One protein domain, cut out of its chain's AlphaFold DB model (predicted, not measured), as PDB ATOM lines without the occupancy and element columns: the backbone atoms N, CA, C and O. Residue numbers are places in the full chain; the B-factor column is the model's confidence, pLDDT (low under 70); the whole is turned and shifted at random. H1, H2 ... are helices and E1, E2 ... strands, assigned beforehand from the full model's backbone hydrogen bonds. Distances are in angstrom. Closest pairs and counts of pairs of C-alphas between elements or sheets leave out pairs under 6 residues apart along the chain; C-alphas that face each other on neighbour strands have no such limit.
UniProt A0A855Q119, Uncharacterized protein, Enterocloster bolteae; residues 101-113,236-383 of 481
ATOM      1  N   TYR A 101     171.960 162.285 265.664       86.88
ATOM      2  CA  TYR A 101     172.284 161.526 264.470       86.88
ATOM      3  C   TYR A 101     173.417 160.556 264.796       86.88
ATOM      4  O   TYR A 101     174.510 160.977 265.165       86.88
ATOM      5  N   ASN A 102     173.158 159.261 264.629       88.56
ATOM      6  CA  ASN A 102     174.141 158.209 264.862       88.56
ATOM      7  C   ASN A 102     174.378 157.451 263.558       88.56
ATOM      8  O   ASN A 102     173.419 156.984 262.940       88.56
ATOM      9  N   SER A 103     175.636 157.276 263.166       85.44
ATOM     10  CA  SER A 103     175.989 156.483 261.989       85.44
ATOM     11  C   SER A 103     177.121 155.510 262.283       85.44
ATOM     12  O   SER A 103     178.184 155.885 262.772       85.44
ATOM     13  N   GLU A 104     176.899 154.249 261.918       86.31
ATOM     14  CA  GLU A 104     177.921 153.195 261.909       86.31
ATOM     15  C   GLU A 104     178.389 152.876 260.484       86.31
ATOM     16  O   GLU A 104     179.112 151.911 260.248       86.31
ATOM     17  N   CYS A 105     177.970 153.677 259.504       81.44
ATOM     18  CA  CYS A 105     178.187 153.390 258.090       81.44
ATOM     19  C   CYS A 105     179.658 153.404 257.653       81.44
ATOM     20  O   CYS A 105     179.935 152.953 256.540       81.44
ATOM     21  N   PHE A 106     180.545 153.935 258.493       84.88
ATOM     22  CA  PHE A 106     181.988 154.057 258.282       84.88
ATOM     23  C   PHE A 106     182.795 153.149 259.227       84.88
ATOM     24  O   PHE A 106     184.007 153.288 259.353       84.88
ATOM     25  N   SER A 107     182.121 152.221 259.914       82.06
ATOM     26  CA  SER A 107     182.735 151.336 260.912       82.06
ATOM     27  C   SER A 107     183.567 150.205 260.309       82.06
ATOM     28  O   SER A 107     184.306 149.543 261.031       82.06
ATOM     29  N   THR A 108     183.483 149.969 259.002       80.81
ATOM     30  CA  THR A 108     184.308 148.975 258.306       80.81
ATOM     31  C   THR A 108     185.591 149.623 257.789       80.81
ATOM     32  O   THR A 108     185.479 150.616 257.067       80.81
ATOM     33  N   PRO A 109     186.782 149.082 258.112       74.62
ATOM     34  CA  PRO A 109     188.037 149.604 257.581       74.62
ATOM     35  C   PRO A 109     188.064 149.471 256.059       74.62
ATOM     36  O   PRO A 109     187.491 148.528 255.499       74.62
ATOM     37  N   LEU A 110     188.737 150.403 255.387       75.38
ATOM     38  CA  LEU A 110     188.956 150.271 253.953       75.38
ATOM     39  C   LEU A 110     190.108 149.282 253.729       75.38
ATOM     40  O   LEU A 110     191.173 149.413 254.326       75.38
ATOM     41  N   HIS A 111     189.919 148.286 252.862       67.94
ATOM     42  CA  HIS A 111     191.015 147.393 252.493       67.94
ATOM     43  C   HIS A 111     191.999 148.119 251.571       67.94
ATOM     44  O   HIS A 111     191.698 148.354 250.401       67.94
ATOM     45  N   CYS A 112     193.177 148.445 252.106       65.56
ATOM     46  CA  CYS A 112     194.194 149.235 251.417       65.56
ATOM     47  C   CYS A 112     195.510 148.462 251.334       65.56
ATOM     48  O   CYS A 112     196.128 148.207 252.364       65.56
ATOM     49  N   GLY A 113     195.950 148.132 250.114       61.41
ATOM     50  CA  GLY A 113     197.306 147.652 249.809       61.41
ATOM     51  C   GLY A 113     197.901 146.615 250.774       61.41
ATOM     52  O   GLY A 113     197.200 145.872 251.454       61.41
ATOM     53  N   SER A 236     201.165 164.130 270.231       67.75
ATOM     54  CA  SER A 236     199.862 163.972 270.872       67.75
ATOM     55  C   SER A 236     199.952 162.903 271.957       67.75
ATOM     56  O   SER A 236     200.566 161.860 271.754       67.75
ATOM     57  N   GLN A 237     199.306 163.137 273.102       65.31
ATOM     58  CA  GLN A 237     199.120 162.091 274.118       65.31
ATOM     59  C   GLN A 237     198.150 160.994 273.646       65.31
ATOM     60  O   GLN A 237     198.115 159.906 274.219       65.31
ATOM     61  N   ALA A 238     197.351 161.280 272.615       70.38
ATOM     62  CA  ALA A 238     196.470 160.321 271.967       70.38
ATOM     63  C   ALA A 238     197.119 159.758 270.693       70.38
ATOM     64  O   ALA A 238     197.791 160.477 269.957       70.38
ATOM     65  N   TYR A 239     196.824 158.494 270.377       82.12
ATOM     66  CA  TYR A 239     197.273 157.816 269.148       82.12
ATOM     67  C   TYR A 239     196.699 158.414 267.856       82.12
ATOM     68  O   TYR A 239     197.116 158.038 266.762       82.12
ATOM     69  N   VAL A 240     195.741 159.337 267.978       89.19
ATOM     70  CA  VAL A 240     195.126 160.042 266.858       89.19
ATOM     71  C   VAL A 240     195.285 161.546 267.049       89.19
ATOM     72  O   VAL A 240     195.045 162.069 268.140       89.19
ATOM     73  N   SER A 241     195.654 162.240 265.976       90.62
ATOM     74  CA  SER A 241     195.610 163.703 265.887       90.62
ATOM     75  C   SER A 241     194.459 164.146 264.987       90.62
ATOM     76  O   SER A 241     194.189 163.509 263.972       90.62
ATOM     77  N   ILE A 242     193.801 165.249 265.345       93.31
ATOM     78  CA  ILE A 242     192.754 165.888 264.538       93.31
ATOM     79  C   ILE A 242     193.334 167.181 263.982       93.31
ATOM     80  O   ILE A 242     193.718 168.041 264.769       93.31
ATOM     81  N   VAL A 243     193.400 167.309 262.659       92.19
ATOM     82  CA  VAL A 243     193.894 168.508 261.973       92.19
ATOM     83  C   VAL A 243     192.773 169.117 261.138       92.19
ATOM     84  O   VAL A 243     192.146 168.428 260.336       92.19
ATOM     85  N   TRP A 244     192.527 170.408 261.331       92.94
ATOM     86  CA  TRP A 244     191.524 171.174 260.590       92.94
ATOM     87  C   TRP A 244     192.143 171.778 259.329       92.94
ATOM     88  O   TRP A 244     193.177 172.448 259.426       92.94
ATOM     89  N   ASP A 245     191.520 171.547 258.171       89.88
ATOM     90  CA  ASP A 245     191.996 172.087 256.893       89.88
ATOM     91  C   ASP A 245     191.854 173.618 256.782       89.88
ATOM     92  O   ASP A 245     191.280 174.296 257.648       89.88
ATOM     93  N   GLY A 246     192.385 174.181 255.696       86.31
ATOM     94  CA  GLY A 246     192.306 175.610 255.395       86.31
ATOM     95  C   GLY A 246     190.888 176.183 255.230       86.31
ATOM     96  O   GLY A 246     190.742 177.410 255.253       86.31
ATOM     97  N   SER A 247     189.849 175.351 255.103       88.62
ATOM     98  CA  SER A 247     188.449 175.788 254.990       88.62
ATOM     99  C   SER A 247     187.821 176.153 256.338       88.62
ATOM    100  O   SER A 247     186.728 176.740 256.366       88.62
ATOM    101  N   TRP A 248     188.504 175.865 257.448       89.44
ATOM    102  CA  TRP A 248     188.066 176.215 258.797       89.44
ATOM    103  C   TRP A 248     188.758 177.470 259.326       89.44
ATOM    104  O   TRP A 248     189.971 177.660 259.218       89.44
ATOM    105  N   ASP A 249     187.975 178.324 259.974       87.56
ATOM    106  CA  ASP A 249     188.487 179.442 260.750       87.56
ATOM    107  C   ASP A 249     189.227 178.958 262.007       87.56
ATOM    108  O   ASP A 249     189.280 177.769 262.355       87.56
ATOM    109  N   ARG A 250     189.829 179.923 262.704       83.69
ATOM    110  CA  ARG A 250     190.511 179.691 263.977       83.69
ATOM    111  C   ARG A 250     189.531 179.209 265.044       83.69
ATOM    112  O   ARG A 250     188.331 179.450 264.971       83.69
ATOM    113  N   MET A 251     190.079 178.541 266.054       87.94
ATOM    114  CA  MET A 251     189.327 178.125 267.233       87.94
ATOM    115  C   MET A 251     188.684 179.333 267.931       87.94
ATOM    116  O   MET A 251     189.365 180.307 268.253       87.94
ATOM    117  N   GLU A 252     187.388 179.228 268.215       87.00
ATOM    118  CA  GLU A 252     186.602 180.235 268.923       87.00
ATOM    119  C   GLU A 252     185.877 179.631 270.125       87.00
ATOM    120  O   GLU A 252     185.492 178.458 270.132       87.00
ATOM    121  N   PHE A 253     185.640 180.466 271.135       84.50
ATOM    122  CA  PHE A 253     184.834 180.117 272.298       84.50
ATOM    123  C   PHE A 253     183.468 180.785 272.194       84.50
ATOM    124  O   PHE A 253     183.355 182.009 272.098       84.50
ATOM    125  N   ARG A 254     182.419 179.973 272.268       80.94
ATOM    126  CA  ARG A 254     181.043 180.443 272.403       80.94
ATOM    127  C   ARG A 254     180.848 181.147 273.755       80.94
ATOM    128  O   ARG A 254     181.581 180.876 274.708       80.94
ATOM    129  N   PRO A 255     179.805 181.989 273.901       76.75
ATOM    130  CA  PRO A 255     179.498 182.657 275.171       76.75
ATOM    131  C   PRO A 255     179.244 181.710 276.356       76.75
ATOM    132  O   PRO A 255     179.359 182.122 277.506       76.75
ATOM    133  N   ASP A 256     178.878 180.456 276.085       78.50
ATOM    134  CA  ASP A 256     178.682 179.401 277.086       78.50
ATOM    135  C   ASP A 256     179.975 178.630 277.428       78.50
ATOM    136  O   ASP A 256     179.937 177.711 278.245       78.50
ATOM    137  N   GLY A 257     181.112 179.007 276.833       81.69
ATOM    138  CA  GLY A 257     182.414 178.359 277.003       81.69
ATOM    139  C   GLY A 257     182.666 177.179 276.060       81.69
ATOM    140  O   GLY A 257     183.755 176.609 276.093       81.69
ATOM    141  N   THR A 258     181.700 176.815 275.213       86.12
ATOM    142  CA  THR A 258     181.851 175.743 274.217       86.12
ATOM    143  C   THR A 258     182.877 176.127 273.153       86.12
ATOM    144  O   THR A 258     182.823 177.229 272.608       86.12
ATOM    145  N   ILE A 259     183.775 175.205 272.810       90.75
ATOM    146  CA  ILE A 259     184.771 175.404 271.751       90.75
ATOM    147  C   ILE A 259     184.147 175.072 270.396       90.75
ATOM    148  O   ILE A 259     183.425 174.078 270.269       90.75
ATOM    149  N   CYS A 260     184.426 175.894 269.387       91.00
ATOM    150  CA  CYS A 260     183.959 175.677 268.025       91.00
ATOM    151  C   CYS A 260     184.956 176.164 266.969       91.00
ATOM    152  O   CYS A 260     185.832 176.987 267.241       91.00
ATOM    153  N   ARG A 261     184.788 175.656 265.746       91.50
ATOM    154  CA  ARG A 261     185.385 176.202 264.520       91.50
ATOM    155  C   ARG A 261     184.300 176.378 263.468       91.50
ATOM    156  O   ARG A 261     183.430 175.514 263.326       91.50
ATOM    157  N   TRP A 262     184.361 177.494 262.749       89.62
ATOM    158  CA  TRP A 262     183.466 177.803 261.635       89.62
ATOM    159  C   TRP A 262     184.088 177.374 260.315       89.62
ATOM    160  O   TRP A 262     185.270 177.597 260.081       89.62
ATOM    161  N   MET A 263     183.279 176.796 259.436       90.62
ATOM    162  CA  MET A 263     183.650 176.571 258.047       90.62
ATOM    163  C   MET A 263     183.389 177.862 257.268       90.62
ATOM    164  O   MET A 263     182.231 178.277 257.123       90.62
ATOM    165  N   ALA A 264     184.464 178.504 256.812       79.25
ATOM    166  CA  ALA A 264     184.439 179.830 256.186       79.25
ATOM    167  C   ALA A 264     185.250 179.926 254.882       79.25
ATOM    168  O   ALA A 264     185.421 181.017 254.325       79.25
ATOM    169  N   GLY A 265     185.737 178.786 254.382       70.06
ATOM    170  CA  GLY A 265     186.441 178.677 253.110       70.06
ATOM    171  C   GLY A 265     185.641 179.186 251.903       70.06
ATOM    172  O   GLY A 265     184.414 179.345 251.921       70.06
ATOM    173  N   LEU A 266     186.358 179.450 250.806       70.94
ATOM    174  CA  LEU A 266     185.741 179.762 249.513       70.94
ATOM    175  C   LEU A 266     185.006 178.567 248.915       70.94
ATOM    176  O   LEU A 266     184.173 178.776 248.031       70.94
ATOM    177  N   GLU A 267     185.291 177.365 249.388       81.12
ATOM    178  CA  GLU A 267     184.697 176.117 248.935       81.12
ATOM    179  C   GLU A 267     183.417 175.806 249.724       81.12
ATOM    180  O   GLU A 267     183.018 176.546 250.629       81.12
ATOM    181  N   LEU A 268     182.654 174.817 249.271       85.31
ATOM    182  CA  LEU A 268     181.429 174.379 249.960       85.31
ATOM    183  C   LEU A 268     181.677 173.116 250.782       85.31
ATOM    184  O   LEU A 268     180.739 172.474 251.246       85.31
ATOM    185  N   ASP A 269     182.941 172.796 250.980       88.56
ATOM    186  CA  ASP A 269     183.424 171.658 251.710       88.56
ATOM    187  C   ASP A 269     184.564 172.057 252.636       88.56
ATOM    188  O   ASP A 269     185.311 173.005 252.390       88.56
ATOM    189  N   GLY A 270     184.627 171.360 253.761       90.50
ATOM    190  CA  GLY A 270     185.677 171.526 254.751       90.50
ATOM    191  C   GLY A 270     186.079 170.170 255.285       90.50
ATOM    192  O   GLY A 270     185.231 169.371 255.697       90.50
ATOM    193  N   SER A 271     187.374 169.910 255.263       92.12
ATOM    194  CA  SER A 271     187.963 168.632 255.623       92.12
ATOM    195  C   SER A 271     188.595 168.672 257.007       92.12
ATOM    196  O   SER A 271     189.103 169.686 257.485       92.12
ATOM    197  N   ILE A 272     188.517 167.535 257.683       94.31
ATOM    198  CA  ILE A 272     189.140 167.274 258.971       94.31
ATOM    199  C   ILE A 272     189.979 166.014 258.781       94.31
ATOM    200  O   ILE A 272     189.440 164.936 258.510       94.31
ATOM    201  N   HIS A 273     191.294 166.145 258.913       92.75
ATOM    202  CA  HIS A 273     192.220 165.026 258.798       92.75
ATOM    203  C   HIS A 273     192.384 164.343 260.155       92.75
ATOM    204  O   HIS A 273     192.781 164.960 261.147       92.75
ATOM    205  N   LEU A 274     192.093 163.046 260.194       93.31
ATOM    206  CA  LEU A 274     192.275 162.175 261.349       93.31
ATOM    207  C   LEU A 274     193.542 161.349 261.120       93.31
ATOM    208  O   LEU A 274     193.549 160.411 260.319       93.31
ATOM    209  N   ILE A 275     194.628 161.724 261.792       90.62
ATOM    210  CA  ILE A 275     195.937 161.088 261.623       90.62
ATOM    211  C   ILE A 275     196.085 159.981 262.656       90.62
ATOM    212  O   ILE A 275     196.272 160.263 263.838       90.62
ATOM    213  N   ASN A 276     195.991 158.734 262.208       89.31
ATOM    214  CA  ASN A 276     196.271 157.550 263.004       89.31
ATOM    215  C   ASN A 276     197.781 157.287 263.000       89.31
ATOM    216  O   ASN A 276     198.347 156.886 261.982       89.31
ATOM    217  N   HIS A 277     198.428 157.499 264.146       85.25
ATOM    218  CA  HIS A 277     199.871 157.288 264.304       85.25
ATOM    219  C   HIS A 277     200.247 155.812 264.487       85.25
ATOM    220  O   HIS A 277     201.430 155.480 264.519       85.25
ATOM    221  N   SER A 278     199.258 154.925 264.621       80.56
ATOM    222  CA  SER A 278     199.459 153.482 264.736       80.56
ATOM    223  C   SER A 278     199.667 152.823 263.367       80.56
ATOM    224  O   SER A 278     199.196 153.305 262.337       80.56
ATOM    225  N   MET A 279     200.354 151.682 263.386       78.62
ATOM    226  CA  MET A 279     200.589 150.810 262.228       78.62
ATOM    227  C   MET A 279     199.361 149.968 261.858       78.62
ATOM    228  O   MET A 279     199.310 149.395 260.774       78.62
ATOM    229  N   ASP A 280     198.374 149.908 262.754       81.75
ATOM    230  CA  ASP A 280     197.158 149.113 262.635       81.75
ATOM    231  C   ASP A 280     195.908 149.986 262.471       81.75
ATOM    232  O   ASP A 280     195.883 151.183 262.797       81.75
ATOM    233  N   TYR A 281     194.833 149.353 261.993       86.38
ATOM    234  CA  TYR A 281     193.509 149.966 261.946       86.38
ATOM    235  C   TYR A 281     193.014 150.307 263.352       86.38
ATOM    236  O   TYR A 281     193.128 149.509 264.285       86.38
ATOM    237  N   CYS A 282     192.385 151.468 263.486       87.06
ATOM    238  CA  CYS A 282     191.855 151.946 264.753       87.06
ATOM    239  C   CYS A 282     190.351 152.213 264.654       87.06
ATOM    240  O   CYS A 282     189.895 152.877 263.728       87.06
ATOM    241  N   GLN A 283     189.570 151.730 265.623       90.75
ATOM    242  CA  GLN A 283     188.145 152.047 265.717       90.75
ATOM    243  C   GLN A 283     187.901 153.170 266.719       90.75
ATOM    244  O   GLN A 283     188.214 153.047 267.908       90.75
ATOM    245  N   ILE A 284     187.273 154.242 266.243       92.44
ATOM    246  CA  ILE A 284     186.967 155.422 267.049       92.44
ATOM    247  C   ILE A 284     185.482 155.769 266.996       92.44
ATOM    248  O   ILE A 284     184.760 155.419 266.057       92.44
ATOM    249  N   THR A 285     185.034 156.494 268.014       93.75
ATOM    250  CA  THR A 285     183.762 157.213 268.021       93.75
ATOM    251  C   THR A 285     184.048 158.708 268.069       93.75
ATOM    252  O   THR A 285     184.783 159.175 268.940       93.75
ATOM    253  N   LEU A 286     183.484 159.431 267.109       94.94
ATOM    254  CA  LEU A 286     183.554 160.880 266.980       94.94
ATOM    255  C   LEU A 286     182.205 161.477 267.362       94.94
ATOM    256  O   LEU A 286     181.196 161.158 266.735       94.94
ATOM    257  N   ASP A 287     182.208 162.343 268.367       94.62
ATOM    258  CA  ASP A 287     181.034 163.030 268.889       94.62
ATOM    259  C   ASP A 287     181.218 164.539 268.743       94.62
ATOM    260  O   ASP A 287     182.236 165.088 269.160       94.62
ATOM    261  N   PHE A 288     180.244 165.224 268.153       94.88
ATOM    262  CA  PHE A 288     180.249 166.684 268.042       94.88
ATOM    263  C   PHE A 288     178.845 167.243 267.841       94.88
ATOM    264  O   PHE A 288     177.890 166.519 267.555       94.88
ATOM    265  N   ILE A 289     178.710 168.558 267.974       92.44
ATOM    266  CA  ILE A 289     177.489 169.284 267.642       92.44
ATOM    267  C   ILE A 289     177.723 170.010 266.324       92.44
ATOM    268  O   ILE A 289     178.593 170.870 266.218       92.44
ATOM    269  N   LEU A 290     176.936 169.664 265.315       92.44
ATOM    270  CA  LEU A 290     176.884 170.400 264.066       92.44
ATOM    271  C   LEU A 290     175.880 171.543 264.202       92.44
ATOM    272  O   LEU A 290     174.713 171.312 264.527       92.44
ATOM    273  N   THR A 291     176.322 172.758 263.909       88.75
ATOM    274  CA  THR A 291     175.479 173.950 263.835       88.75
ATOM    275  C   THR A 291     175.457 174.463 262.396       88.75
ATOM    276  O   THR A 291     176.510 174.689 261.811       88.75
ATOM    277  N   VAL A 292     174.275 174.736 261.845       87.31
ATOM    278  CA  VAL A 292     174.121 175.436 260.558       87.31
ATOM    279  C   VAL A 292     173.413 176.770 260.745       87.31
ATOM    280  O   VAL A 292     172.583 176.932 261.643       87.31
ATOM    281  N   LEU A 293     173.729 177.729 259.877       78.62
ATOM    282  CA  LEU A 293     173.090 179.045 259.887       78.62
ATOM    283  C   LEU A 293     171.905 179.146 258.916       78.62
ATOM    284  O   LEU A 293     171.123 180.075 259.040       78.62
ATOM    285  N   ASP A 294     171.729 178.223 257.968       78.81
ATOM    286  CA  ASP A 294     170.587 178.212 257.040       78.81
ATOM    287  C   ASP A 294     169.712 176.979 257.303       78.81
ATOM    288  O   ASP A 294     170.169 175.846 257.172       78.81
ATOM    289  N   ILE A 295     168.441 177.192 257.658       73.81
ATOM    290  CA  ILE A 295     167.471 176.113 257.930       73.81
ATOM    291  C   ILE A 295     167.146 175.258 256.702       73.81
ATOM    292  O   ILE A 295     166.625 174.158 256.860       73.81
ATOM    293  N   ASN A 296     167.427 175.758 255.499       78.44
ATOM    294  CA  ASN A 296     167.212 175.027 254.252       78.44
ATOM    295  C   ASN A 296     168.503 174.396 253.719       78.44
ATOM    296  O   ASN A 296     168.535 173.974 252.564       78.44
ATOM    297  N   SER A 297     169.572 174.381 254.517       84.62
ATOM    298  CA  SER A 297     170.828 173.774 254.100       84.62
ATOM    299  C   SER A 297     170.836 172.263 254.294       84.62
ATOM    300  O   SER A 297     170.223 171.715 255.211       84.62
ATOM    301  N   GLU A 298     171.583 171.583 253.442       89.56
ATOM    302  CA  GLU A 298     171.887 170.167 253.569       89.56
ATOM    303  C   GLU A 298     173.371 170.009 253.885       89.56
ATOM    304  O   GLU A 298     174.223 170.678 253.296       89.56
ATOM    305  N   VAL A 299     173.679 169.119 254.825       91.62
ATOM    306  CA  VAL A 299     175.059 168.769 255.170       91.62
ATOM    307  C   VAL A 299     175.234 167.279 254.974       91.62
ATOM    308  O   VAL A 299     174.432 166.486 255.467       91.62
ATOM    309  N   SER A 300     176.282 166.892 254.258       93.25
ATOM    310  CA  SER A 300     176.675 165.497 254.083       93.25
ATOM    311  C   SER A 300     178.089 165.278 254.594       93.25
ATOM    312  O   SER A 300     178.925 166.170 254.523       93.25
ATOM    313  N   ILE A 301     178.362 164.079 255.095       94.12
ATOM    314  CA  ILE A 301     179.704 163.667 255.509       94.12
ATOM    315  C   ILE A 301     180.237 162.707 254.464       94.12
ATOM    316  O   ILE A 301     179.590 161.700 254.164       94.12
ATOM    317  N   SER A 302     181.406 163.023 253.922       91.44
ATOM    318  CA  SER A 302     182.190 162.144 253.069       91.44
ATOM    319  C   SER A 302     183.347 161.564 253.868       91.44
ATOM    320  O   SER A 302     184.096 162.301 254.505       91.44
ATOM    321  N   PHE A 303     183.484 160.243 253.852       90.50
ATOM    322  CA  PHE A 303     184.608 159.539 254.459       90.50
ATOM    323  C   PHE A 303     184.902 158.287 253.633       90.50
ATOM    324  O   PHE A 303     183.983 157.526 253.310       90.50
ATOM    325  N   HIS A 304     186.167 158.091 253.246       84.19
ATOM    326  CA  HIS A 304     186.603 156.970 252.401       84.19
ATOM    327  C   HIS A 304     185.758 156.776 251.122       84.19
ATOM    328  O   HIS A 304     185.321 155.672 250.797       84.19
ATOM    329  N   GLY A 305     185.471 157.873 250.414       79.50
ATOM    330  CA  GLY A 305     184.692 157.860 249.167       79.50
ATOM    331  C   GLY A 305     183.197 157.563 249.336       79.50
ATOM    332  O   GLY A 305     182.463 157.522 248.347       79.50
ATOM    333  N   LYS A 306     182.715 157.366 250.569       86.56
ATOM    334  CA  LYS A 306     181.298 157.189 250.879       86.56
ATOM    335  C   LYS A 306     180.734 158.482 251.456       86.56
ATOM    336  O   LYS A 306     181.204 158.963 252.481       86.56
ATOM    337  N   THR A 307     179.682 158.997 250.830       90.75
ATOM    338  CA  THR A 307     179.001 160.223 251.261       90.75
ATOM    339  C   THR A 307     177.615 159.912 251.812       90.75
ATOM    340  O   THR A 307     176.859 159.152 251.204       90.75
ATOM    341  N   ILE A 308     177.276 160.483 252.969       89.00
ATOM    342  CA  ILE A 308     175.993 160.259 253.646       89.00
ATOM    343  C   ILE A 308     175.415 161.597 254.117       89.00
ATOM    344  O   ILE A 308     176.120 162.333 254.814       89.00
ATOM    345  N   PRO A 309     174.148 161.909 253.797       90.50
ATOM    346  CA  PRO A 309     173.493 163.110 254.300       90.50
ATOM    347  C   PRO A 309     173.208 162.991 255.802       90.50
ATOM    348  O   PRO A 309     172.706 161.969 256.277       90.50
ATOM    349  N   ILE A 310     173.489 164.055 256.549       87.69
ATOM    350  CA  ILE A 310     173.108 164.176 257.954       87.69
ATOM    351  C   ILE A 310     171.640 164.577 257.994       87.69
ATOM    352  O   ILE A 310     171.252 165.638 257.508       87.69
ATOM    353  N   GLN A 311     170.814 163.734 258.604       80.25
ATOM    354  CA  GLN A 311     169.423 164.083 258.865       80.25
ATOM    355  C   GLN A 311     169.348 164.882 260.161       80.25
ATOM    356  O   GLN A 311     169.618 164.349 261.237       80.25
ATOM    357  N   TYR A 312     168.959 166.149 260.068       75.62
ATOM    358  CA  TYR A 312     168.736 166.990 261.235       75.62
ATOM    359  C   TYR A 312     167.485 167.852 261.077       75.62
ATOM    360  O   TYR A 312     167.027 168.138 259.974       75.62
ATOM    361  N   SER A 313     166.907 168.238 262.212       66.81
ATOM    362  CA  SER A 313     165.742 169.117 262.291       66.81
ATOM    363  C   SER A 313     166.142 170.411 262.997       66.81
ATOM    364  O   SER A 313     166.456 170.386 264.187       66.81
ATOM    365  N   GLY A 314     166.122 171.538 262.283       74.38
ATOM    366  CA  GLY A 314     166.487 172.852 262.825       74.38
ATOM    367  C   GLY A 314     167.927 173.249 262.503       74.38
ATOM    368  O   GLY A 314     168.422 172.937 261.431       74.38
ATOM    369  N   THR A 315     168.592 173.966 263.413       79.69
ATOM    370  CA  THR A 315     169.940 174.533 263.192       79.69
ATOM    371  C   THR A 315     171.056 173.838 263.965       79.69
ATOM    372  O   THR A 315     172.211 174.234 263.839       79.69
ATOM    373  N   LYS A 316     170.731 172.836 264.794       87.00
ATOM    374  CA  LYS A 316     171.694 172.066 265.595       87.00
ATOM    375  C   LYS A 316     171.422 170.571 265.491       87.00
ATOM    376  O   LYS A 316     170.264 170.157 265.531       87.00
ATOM    377  N   CYS A 317     172.479 169.771 265.463       89.69
ATOM    378  CA  CYS A 317     172.409 168.316 265.525       89.69
ATOM    379  C   CYS A 317     173.583 167.755 266.323       89.69
ATOM    380  O   CYS A 317     174.723 168.134 266.080       89.69
ATOM    381  N   ASN A 318     173.314 166.835 267.245       92.06
ATOM    382  CA  ASN A 318     174.360 166.047 267.882       92.06
ATOM    383  C   ASN A 318     174.703 164.883 266.957       92.06
ATOM    384  O   ASN A 318     173.845 164.043 266.693       92.06
ATOM    385  N   VAL A 319     175.936 164.839 266.479       93.69
ATOM    386  CA  VAL A 319     176.428 163.855 265.521       93.69
ATOM    387  C   VAL A 319     177.379 162.903 266.236       93.69
ATOM    388  O   VAL A 319     178.362 163.340 266.825       93.69
ATOM    389  N   THR A 320     177.087 161.608 266.144       94.62
ATOM    390  CA  THR A 320     177.942 160.515 266.614       94.62
ATOM    391  C   THR A 320     178.287 159.608 265.434       94.62
ATOM    392  O   THR A 320     177.404 159.006 264.808       94.62
ATOM    393  N   LEU A 321     179.574 159.476 265.127       94.06
ATOM    394  CA  LEU A 321     180.088 158.656 264.029       94.06
ATOM    395  C   LEU A 321     181.003 157.568 264.572       94.06
ATOM    396  O   LEU A 321     181.949 157.863 265.297       94.06
ATOM    397  N   LYS A 322     180.775 156.319 264.163       93.56
ATOM    398  CA  LYS A 322     181.765 155.250 264.336       93.56
ATOM    399  C   LYS A 322     182.598 155.130 263.071       93.56
ATOM    400  O   LYS A 322     182.048 154.797 262.017       93.56
ATOM    401  N   LEU A 323     183.896 155.395 263.187       92.69
ATOM    402  CA  LEU A 323     184.845 155.345 262.078       92.69
ATOM    403  C   LEU A 323     185.880 154.243 262.322       92.69
ATOM    404  O   LEU A 323     186.360 154.077 263.446       92.69
ATOM    405  N   SER A 324     186.242 153.527 261.263       91.25
ATOM    406  CA  SER A 324     187.471 152.735 261.211       91.25
ATOM    407  C   SER A 324     188.533 153.527 260.465       91.25
ATOM    408  O   SER A 324     188.375 153.791 259.278       91.25
ATOM    409  N   LEU A 325     189.586 153.915 261.175       90.69
ATOM    410  CA  LEU A 325     190.730 154.634 260.637       90.69
ATOM    411  C   LEU A 325     191.786 153.647 260.156       90.69
ATOM    412  O   LEU A 325     192.165 152.728 260.884       90.69
ATOM    413  N   ASN A 326     192.306 153.884 258.964       88.25
ATOM    414  CA  ASN A 326     193.491 153.215 258.455       88.25
ATOM    415  C   ASN A 326     194.753 153.841 259.072       88.25
ATOM    416  O   ASN A 326     194.674 154.950 259.611       88.25
ATOM    417  N   PRO A 327     195.910 153.164 259.029       86.75
ATOM    418  CA  PRO A 327     197.193 153.784 259.354       86.75
ATOM    419  C   PRO A 327     197.430 155.062 258.534       86.75
ATOM    420  O   PRO A 327     197.158 155.093 257.331       86.75
ATOM    421  N   GLY A 328     197.941 156.116 259.174       87.19
ATOM    422  CA  GLY A 328     198.192 157.408 258.531       87.19
ATOM    423  C   GLY A 328     196.961 158.318 258.457       87.19
ATOM    424  O   GLY A 328     196.167 158.401 259.396       87.19
ATOM    425  N   CYS A 329     196.840 159.074 257.364       89.00
ATOM    426  CA  CYS A 329     195.806 160.093 257.197       89.00
ATOM    427  C   CYS A 329     194.460 159.500 256.764       89.00
ATOM    428  O   CYS A 329     194.386 158.697 255.835       89.00
ATOM    429  N   ASN A 330     193.386 159.935 257.419       91.00
ATOM    430  CA  ASN A 330     192.015 159.626 257.038       91.00
ATOM    431  C   ASN A 330     191.230 160.935 256.975       91.00
ATOM    432  O   ASN A 330     191.064 161.590 258.009       91.00
ATOM    433  N   THR A 331     190.735 161.325 255.804       91.19
ATOM    434  CA  THR A 331     190.043 162.607 255.654       91.19
ATOM    435  C   THR A 331     188.536 162.435 255.773       91.19
ATOM    436  O   THR A 331     187.905 161.639 255.072       91.19
ATOM    437  N   MET A 332     187.943 163.209 256.679       93.25
ATOM    438  CA  MET A 332     186.501 163.390 256.778       93.25
ATOM    439  C   MET A 332     186.137 164.769 256.233       93.25
ATOM    440  O   MET A 332     186.534 165.774 256.813       93.25
ATOM    441  N   SER A 333     185.333 164.826 255.175       92.75
ATOM    442  CA  SER A 333     184.889 166.092 254.577       92.75
ATOM    443  C   SER A 333     183.416 166.348 254.871       92.75
ATOM    444  O   SER A 333     182.564 165.478 254.663       92.75
ATOM    445  N   LEU A 334     183.101 167.551 255.340       93.56
ATOM    446  CA  LEU A 334     181.735 168.045 255.467       93.56
ATOM    447  C   LEU A 334     181.371 168.812 254.201       93.56
ATOM    448  O   LEU A 334     181.949 169.852 253.922       93.56
ATOM    449  N   LEU A 335     180.398 168.298 253.456       92.50
ATOM    450  CA  LEU A 335     179.868 168.888 252.231       92.50
ATOM    451  C   LEU A 335     178.615 169.691 252.574       92.50
ATOM    452  O   LEU A 335     177.654 169.135 253.113       92.50
ATOM    453  N   TYR A 336     178.610 170.976 252.247       91.00
ATOM    454  CA  TYR A 336     177.525 171.903 252.545       91.00
ATOM    455  C   TYR A 336     176.802 172.346 251.270       91.00
ATOM    456  O   TYR A 336     177.393 172.917 250.356       91.00
ATOM    457  N   ALA A 337     175.487 172.158 251.227       88.38
ATOM    458  CA  ALA A 337     174.624 172.687 250.179       88.38
ATOM    459  C   ALA A 337     173.621 173.665 250.798       88.38
ATOM    460  O   ALA A 337     172.644 173.265 251.423       88.38
ATOM    461  N   GLY A 338     173.856 174.966 250.642       83.00
ATOM    462  CA  GLY A 338     173.000 176.000 251.225       83.00
ATOM    463  C   GLY A 338     173.498 177.409 250.933       83.00
ATOM    464  O   GLY A 338     174.478 177.603 250.202       83.00
ATOM    465  N   LYS A 339     172.824 178.421 251.487       79.06
ATOM    466  CA  LYS A 339     173.261 179.812 251.328       79.06
ATOM    467  C   LYS A 339     174.412 180.131 252.273       79.06
ATOM    468  O   LYS A 339     174.333 179.913 253.475       79.06
ATOM    469  N   ARG A 340     175.443 180.785 251.736       78.12
ATOM    470  CA  ARG A 340     176.490 181.391 252.564       78.12
ATOM    471  C   ARG A 340     175.917 182.569 253.332       78.12
ATOM    472  O   ARG A 340     175.416 183.514 252.717       78.12
ATOM    473  N   ILE A 341     176.052 182.549 254.649       74.69
ATOM    474  CA  ILE A 341     175.635 183.671 255.481       74.69
ATOM    475  C   ILE A 341     176.891 184.450 255.830       74.69
ATOM    476  O   ILE A 341     177.773 183.965 256.533       74.69
ATOM    477  N   LYS A 342     177.004 185.656 255.266       66.94
ATOM    478  CA  LYS A 342     178.099 186.569 255.599       66.94
ATOM    479  C   LYS A 342     178.018 186.897 257.078       66.94
ATOM    480  O   LYS A 342     177.023 187.483 257.502       66.94
ATOM    481  N   GLN A 343     179.057 186.526 257.821       57.34
ATOM    482  CA  GLN A 343     179.277 187.011 259.164       57.34
ATOM    483  C   GLN A 343     179.417 188.536 259.066       57.34
ATOM    484  O   GLN A 343     180.254 189.050 258.324       57.34
ATOM    485  N   PRO A 344     178.540 189.292 259.717       45.81
ATOM    486  CA  PRO A 344     178.573 190.739 259.774       45.81
ATOM    487  C   PRO A 344     179.437 191.230 260.956       45.81
ATOM    488  O   PRO A 344     179.193 192.288 261.522       45.81
ATOM    489  N   ASP A 345     180.416 190.461 261.404       49.25
ATOM    490  CA  ASP A 345     181.446 190.936 262.323       49.25
ATOM    491  C   ASP A 345     182.486 191.790 261.557       49.25
ATOM    492  O   ASP A 345     182.353 192.048 260.358       49.25
ATOM    493  N   ALA A 346     183.541 192.259 262.232       41.44
ATOM    494  CA  ALA A 346     184.603 193.027 261.573       41.44
ATOM    495  C   ALA A 346     185.372 192.217 260.501       41.44
ATOM    496  O   ALA A 346     186.101 192.818 259.711       41.44
ATOM    497  N   SER A 347     185.221 190.883 260.463       54.84
ATOM    498  CA  SER A 347     185.884 190.011 259.488       54.84
ATOM    499  C   SER A 347     185.134 189.917 258.152       54.84
ATOM    500  O   SER A 347     185.779 189.766 257.111       54.84
ATOM    501  N   GLY A 348     183.798 190.041 258.146       57.00
ATOM    502  CA  GLY A 348     182.982 190.004 256.925       57.00
ATOM    503  C   GLY A 348     182.953 188.638 256.224       57.00
ATOM    504  O   GLY A 348     182.541 188.557 255.056       57.00
ATOM    505  N   ARG A 349     183.444 187.580 256.880       66.25
ATOM    506  CA  ARG A 349     183.666 186.268 256.259       66.25
ATOM    507  C   ARG A 349     182.351 185.498 256.127       66.25
ATOM    508  O   ARG A 349     181.531 185.530 257.033       66.25
ATOM    509  N   PRO A 350     182.063 184.836 254.999       71.12
ATOM    510  CA  PRO A 350     180.920 183.935 254.914       71.12
ATOM    511  C   PRO A 350     181.143 182.709 255.799       71.12
ATOM    512  O   PRO A 350     182.131 182.020 255.612       71.12
ATOM    513  N   ALA A 351     180.210 182.414 256.703       76.56
ATOM    514  CA  ALA A 351     180.189 181.156 257.438       76.56
ATOM    515  C   ALA A 351     179.078 180.247 256.915       76.56
ATOM    516  O   ALA A 351     177.994 180.703 256.532       76.56
ATOM    517  N   LEU A 352     179.376 178.953 256.887       83.25
ATOM    518  CA  LEU A 352     178.490 177.917 256.362       83.25
ATOM    519  C   LEU A 352     177.884 177.101 257.506       83.25
ATOM    520  O   LEU A 352     176.665 177.053 257.687       83.25
ATOM    521  N   LEU A 353     178.762 176.513 258.316       89.12
ATOM    522  CA  LEU A 353     178.437 175.670 259.461       89.12
ATOM    523  C   LEU A 353     179.522 175.802 260.535       89.12
ATOM    524  O   LEU A 353     180.622 176.271 260.240       89.12
ATOM    525  N   SER A 354     179.233 175.375 261.762       91.06
ATOM    526  CA  SER A 354     180.244 175.168 262.800       91.06
ATOM    527  C   SER A 354     180.203 173.751 263.347       91.06
ATOM    528  O   SER A 354     179.150 173.107 263.393       91.06
ATOM    529  N   VAL A 355     181.369 173.285 263.787       93.88
ATOM    530  CA  VAL A 355     181.522 172.047 264.551       93.88
ATOM    531  C   VAL A 355     181.904 172.422 265.977       93.88
ATOM    532  O   VAL A 355     182.972 172.990 266.223       93.88
ATOM    533  N   ASP A 356     181.025 172.101 266.919       92.06
ATOM    534  CA  ASP A 356     181.154 172.451 268.330       92.06
ATOM    535  C   ASP A 356     181.407 171.200 269.192       92.06
ATOM    536  O   ASP A 356     180.845 170.137 268.926       92.06
ATOM    537  N   ASN A 357     182.199 171.340 270.261       92.31
ATOM    538  CA  ASN A 357     182.504 170.271 271.229       92.31
ATOM    539  C   ASN A 357     182.928 168.929 270.601       92.31
ATOM    540  O   ASN A 357     182.468 167.870 271.029       92.31
ATOM    541  N   LEU A 358     183.813 168.969 269.606       94.88
ATOM    542  CA  LEU A 358     184.414 167.776 269.022       94.88
ATOM    543  C   LEU A 358     185.149 166.958 270.088       94.88
ATOM    544  O   LEU A 358     186.038 167.456 270.785       94.88
ATOM    545  N   ALA A 359     184.778 165.690 270.183       93.69
ATOM    546  CA  ALA A 359     185.397 164.706 271.044       93.69
ATOM    547  C   ALA A 359     185.614 163.400 270.275       93.69
ATOM    548  O   ALA A 359     184.764 162.953 269.505       93.69
ATOM    549  N   LEU A 360     186.762 162.778 270.514       93.38
ATOM    550  CA  LEU A 360     187.143 161.483 269.972       93.38
ATOM    551  C   LEU A 360     187.384 160.521 271.130       93.38
ATOM    552  O   LEU A 360     188.149 160.804 272.054       93.38
ATOM    553  N   SER A 361     186.750 159.357 271.056       91.62
ATOM    554  CA  SER A 361     186.942 158.254 271.993       91.62
ATOM    555  C   SER A 361     187.281 156.965 271.250       91.62
ATOM    556  O   SER A 361     186.874 156.760 270.107       91.62
ATOM    557  N   PHE A 362     188.043 156.087 271.896       88.50
ATOM    558  CA  PHE A 362     188.432 154.803 271.323       88.50
ATOM    559  C   PHE A 362     187.457 153.703 271.752       88.50
ATOM    560  O   PHE A 362     187.046 153.633 272.913       88.50
ATOM    561  N   LEU A 363     187.094 152.813 270.828       76.81
ATOM    562  CA  LEU A 363     186.219 151.680 271.133       76.81
ATOM    563  C   LEU A 363     186.988 150.604 271.913       76.81
ATOM    564  O   LEU A 363     187.943 150.022 271.411       76.81
ATOM    565  N   GLY A 364     186.554 150.323 273.146       64.19
ATOM    566  CA  GLY A 364     187.000 149.147 273.909       64.19
ATOM    567  C   GLY A 364     188.450 149.166 274.408       64.19
ATOM    568  O   GLY A 364     188.960 148.112 274.773       64.19
ATOM    569  N   SER A 365     189.110 150.326 274.448       64.00
ATOM    570  CA  SER A 365     190.502 150.466 274.904       64.00
ATOM    571  C   SER A 365     190.644 151.494 276.032       64.00
ATOM    572  O   SER A 365     189.768 152.328 276.252       64.00
ATOM    573  N   SER A 366     191.761 151.431 276.762       63.84
ATOM    574  CA  SER A 366     192.134 152.380 277.823       63.84
ATOM    575  C   SER A 366     192.828 153.642 277.295       63.84
ATOM    576  O   SER A 366     193.444 154.372 278.071       63.84
ATOM    577  N   PHE A 367     192.785 153.886 275.982       71.31
ATOM    578  CA  PHE A 367     193.435 155.043 275.378       71.31
ATOM    579  C   PHE A 367     192.748 156.350 275.789       71.31
ATOM    580  O   PHE A 367     191.528 156.418 275.952       71.31
ATOM    581  N   LEU A 368     193.556 157.400 275.951       78.12
ATOM    582  CA  LEU A 368     193.086 158.737 276.299       78.12
ATOM    583  C   LEU A 368     192.210 159.297 275.174       78.12
ATOM    584  O   LEU A 368     192.654 159.436 274.038       78.12
ATOM    585  N   SER A 369     190.967 159.639 275.507       84.31
ATOM    586  CA  SER A 369     190.067 160.384 274.624       84.31
ATOM    587  C   SER A 369     190.622 161.777 274.322       84.31
ATOM    588  O   SER A 369     191.130 162.443 275.227       84.31
ATOM    589  N   LEU A 370     190.444 162.253 273.092       88.12
ATOM    590  CA  LEU A 370     190.832 163.600 272.679       88.12
ATOM    591  C   LEU A 370     189.600 164.512 272.714       88.12
ATOM    592  O   LEU A 370     188.595 164.221 272.074       88.12
ATOM    593  N   SER A 371     189.649 165.600 273.478       89.00
ATOM    594  CA  SER A 371     188.540 166.556 273.602       89.00
ATOM    595  C   SER A 371     189.044 167.935 274.033       89.00
ATOM    596  O   SER A 371     190.222 168.101 274.359       89.00
ATOM    597  N   GLY A 372     188.152 168.927 274.037       88.31
ATOM    598  CA  GLY A 372     188.495 170.296 274.421       88.31
ATOM    599  C   GLY A 372     189.478 170.934 273.437       88.31
ATOM    600  O   GLY A 372     189.469 170.615 272.253       88.31
ATOM    601  N   GLU A 373     190.342 171.823 273.922       88.06
ATOM    602  CA  GLU A 373     191.278 172.587 273.082       88.06
ATOM    603  C   GLU A 373     192.196 171.694 272.231       88.06
ATOM    604  O   GLU A 373     192.484 172.023 271.083       88.06
ATOM    605  N   ALA A 374     192.581 170.516 272.732       86.75
ATOM    606  CA  ALA A 374     193.442 169.582 272.008       86.75
ATOM    607  C   ALA A 374     192.796 169.006 270.731       86.75
ATOM    608  O   ALA A 374     193.508 168.666 269.791       86.75
ATOM    609  N   ALA A 375     191.460 168.922 270.663       90.06
ATOM    610  CA  ALA A 375     190.744 168.512 269.449       90.06
ATOM    611  C   ALA A 375     190.655 169.639 268.400       90.06
ATOM    612  O   ALA A 375     190.289 169.394 267.252       90.06
ATOM    613  N   TYR A 376     190.982 170.874 268.791       90.62
ATOM    614  CA  TYR A 376     190.824 172.082 267.984       90.62
ATOM    615  C   TYR A 376     192.135 172.826 267.719       90.62
ATOM    616  O   TYR A 376     192.101 173.821 267.001       90.62
ATOM    617  N   SER A 377     193.269 172.401 268.277       87.75
ATOM    618  CA  SER A 377     194.520 173.172 268.257       87.75
ATOM    619  C   SER A 377     195.346 173.015 266.978       87.75
ATOM    620  O   SER A 377     196.085 173.933 266.624       87.75
ATOM    621  N   LEU A 378     195.239 171.882 266.278       89.25
ATOM    622  CA  LEU A 378     196.006 171.635 265.057       89.25
ATOM    623  C   LEU A 378     195.224 172.092 263.827       89.25
ATOM    624  O   LEU A 378     194.163 171.559 263.517       89.25
ATOM    625  N   ASP A 379     195.774 173.054 263.100       88.69
ATOM    626  CA  ASP A 379     195.244 173.507 261.816       88.69
ATOM    627  C   ASP A 379     196.339 173.753 260.790       88.69
ATOM    628  O   ASP A 379     197.504 173.989 261.141       88.69
ATOM    629  N   GLU A 380     195.929 173.736 259.528       86.44
ATOM    630  CA  GLU A 380     196.825 173.939 258.399       86.44
ATOM    631  C   GLU A 380     197.443 175.343 258.348       86.44
ATOM    632  O   GLU A 380     198.591 175.522 257.943       86.44
ATOM    633  N   GLN A 381     196.719 176.360 258.824       81.38
ATOM    634  CA  GLN A 381     197.221 177.740 258.844       81.38
ATOM    635  C   GLN A 381     198.464 177.878 259.738       81.38
ATOM    636  O   GLN A 381     199.350 178.692 259.466       81.38
ATOM    637  N   SER A 382     198.532 177.093 260.812       81.00
ATOM    638  CA  SER A 382     199.586 177.168 261.823       81.00
ATOM    639  C   SER A 382     200.676 176.111 261.623       81.00
ATOM    640  O   SER A 382     201.846 176.381 261.931       81.00
ATOM    641  N   HIS A 383     200.311 174.936 261.098       82.31
ATOM    642  CA  HIS A 383     201.188 173.762 261.004       82.31
ATOM    643  C   HIS A 383     201.623 173.421 259.577       82.31
ATOM    644  O   HIS A 383     202.531 172.613 259.420       82.31
TER     645      HIS A 383
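AT A GLANCE: This is residues 101 to 113 and 236 to 383 of the 481 residues of an uncharacterized protein of Enterocloster bolteae (UniProt A0A855Q119). The domain is a sandwich of two twisted five-stranded sheets face to face, E1 E8 E5 E10 E3 and E2 E4 E9 E6 E7, with the strands of the one at only 16 degrees to those of the other. From E3 to E10 the strands are wound as a jelly roll; the long loop of residues 338 to 352 reaches away from one end of the sandwich, and the stretch after E10, with the two short helices H1 and H2, passes along its E2 edge. The printed part has 161 residues, with ten named strands followed by two named helices, and its class is mostly strand. The first sheet is mixed and the second all antiparallel, in the orders given. The whole is compact, with a radius of gyration of the C-alphas of 15.3 A, yet elongated, spanning 45 by 29 by 28 A.

HOW THE PARTS SIT: In the first sheet the inner strand E5, residues 282 to 292, has as antiparallel neighbours E8, residues 316 to 325, and E10, residues 353 to 362. N 286 and O 321 are 2.8 A apart, and N 287 and O 359 2.9 A, both within hydrogen-bond range. The edge strand E1, residues 101 to 106, is parallel to E8 at 18 degrees, with N 103 and O 320 3.0 A apart. The other edge strand, E3, residues 259 to 263, is antiparallel to E10 at 124 degrees, with N 263 and O 353 2.8 A apart; E10 bends by 58 degrees at residue 357. In the second sheet the inner strand E9, residues 328 to 337, is antiparallel to E4, residues 269 to 276, with N 272 and O 332 2.8 A apart, and to E6, residues 298 to 303, with N 300 and O 335 2.9 A apart. The edge strand E2, residues 240 to 244, is antiparallel to E4, with N 243 and O 273 2.9 A apart. The edge strand E7, residues 306 to 309, forms a hairpin with E6, with N 301 and O 308 2.9 A apart. The two sheets form a sandwich, two sheets face to face, with 48 pairs of C-alphas within 10 A. The jelly roll, one long hairpin wound over both sheets, nests E3 with E10, E4 with E9, E5 with E8 and E6 with E7. H1, residues 372 to 375, stands at the level of the first sheet, at a height of 2.7 A; its closest C-alphas to E10 are those of Ala 375 and Leu 358, 6.4 A apart. H2, residues 380 to 383, is on neither sheet, for the second only just, with 4 pairs of C-alphas within 10 A. Both helices are too short for any O i to N i+4 pair.

IN THESE COORDINATES: E1 begins at C-alpha 101, (172.284, 161.526, 264.470), and is 13.7 A long. E2 measures 13.3 A, E3 13.8 A, E4 22.2 A, E5 29.7 A and E6 16.6 A from first to last C-alpha. E7 measures 10.4 A, E8 26.3 A, E9 29.3 A and E10 26.0 A; C-alpha 353 of E10 is at (178.437, 175.670, 259.461). H1 measures 5.7 A and H2 5.1 A, ending at C-alpha 383, (201.188, 173.762, 261.004).

THE WHOLE: The C-alphas farthest apart are those of Gly 113 and Ala 346, 48.6 A. Residues 114 to 235 are not printed, and C-alphas 113 and 236 are 26.8 A apart across the cut. The links E2 to E3 and E9 to E10 are long, with 14 and 15 residues. The mean pLDDT of the printed part is 83.9; residues 111 to 113, 236 to 237, 313, 342 to 349 and 364 to 366 are under 70.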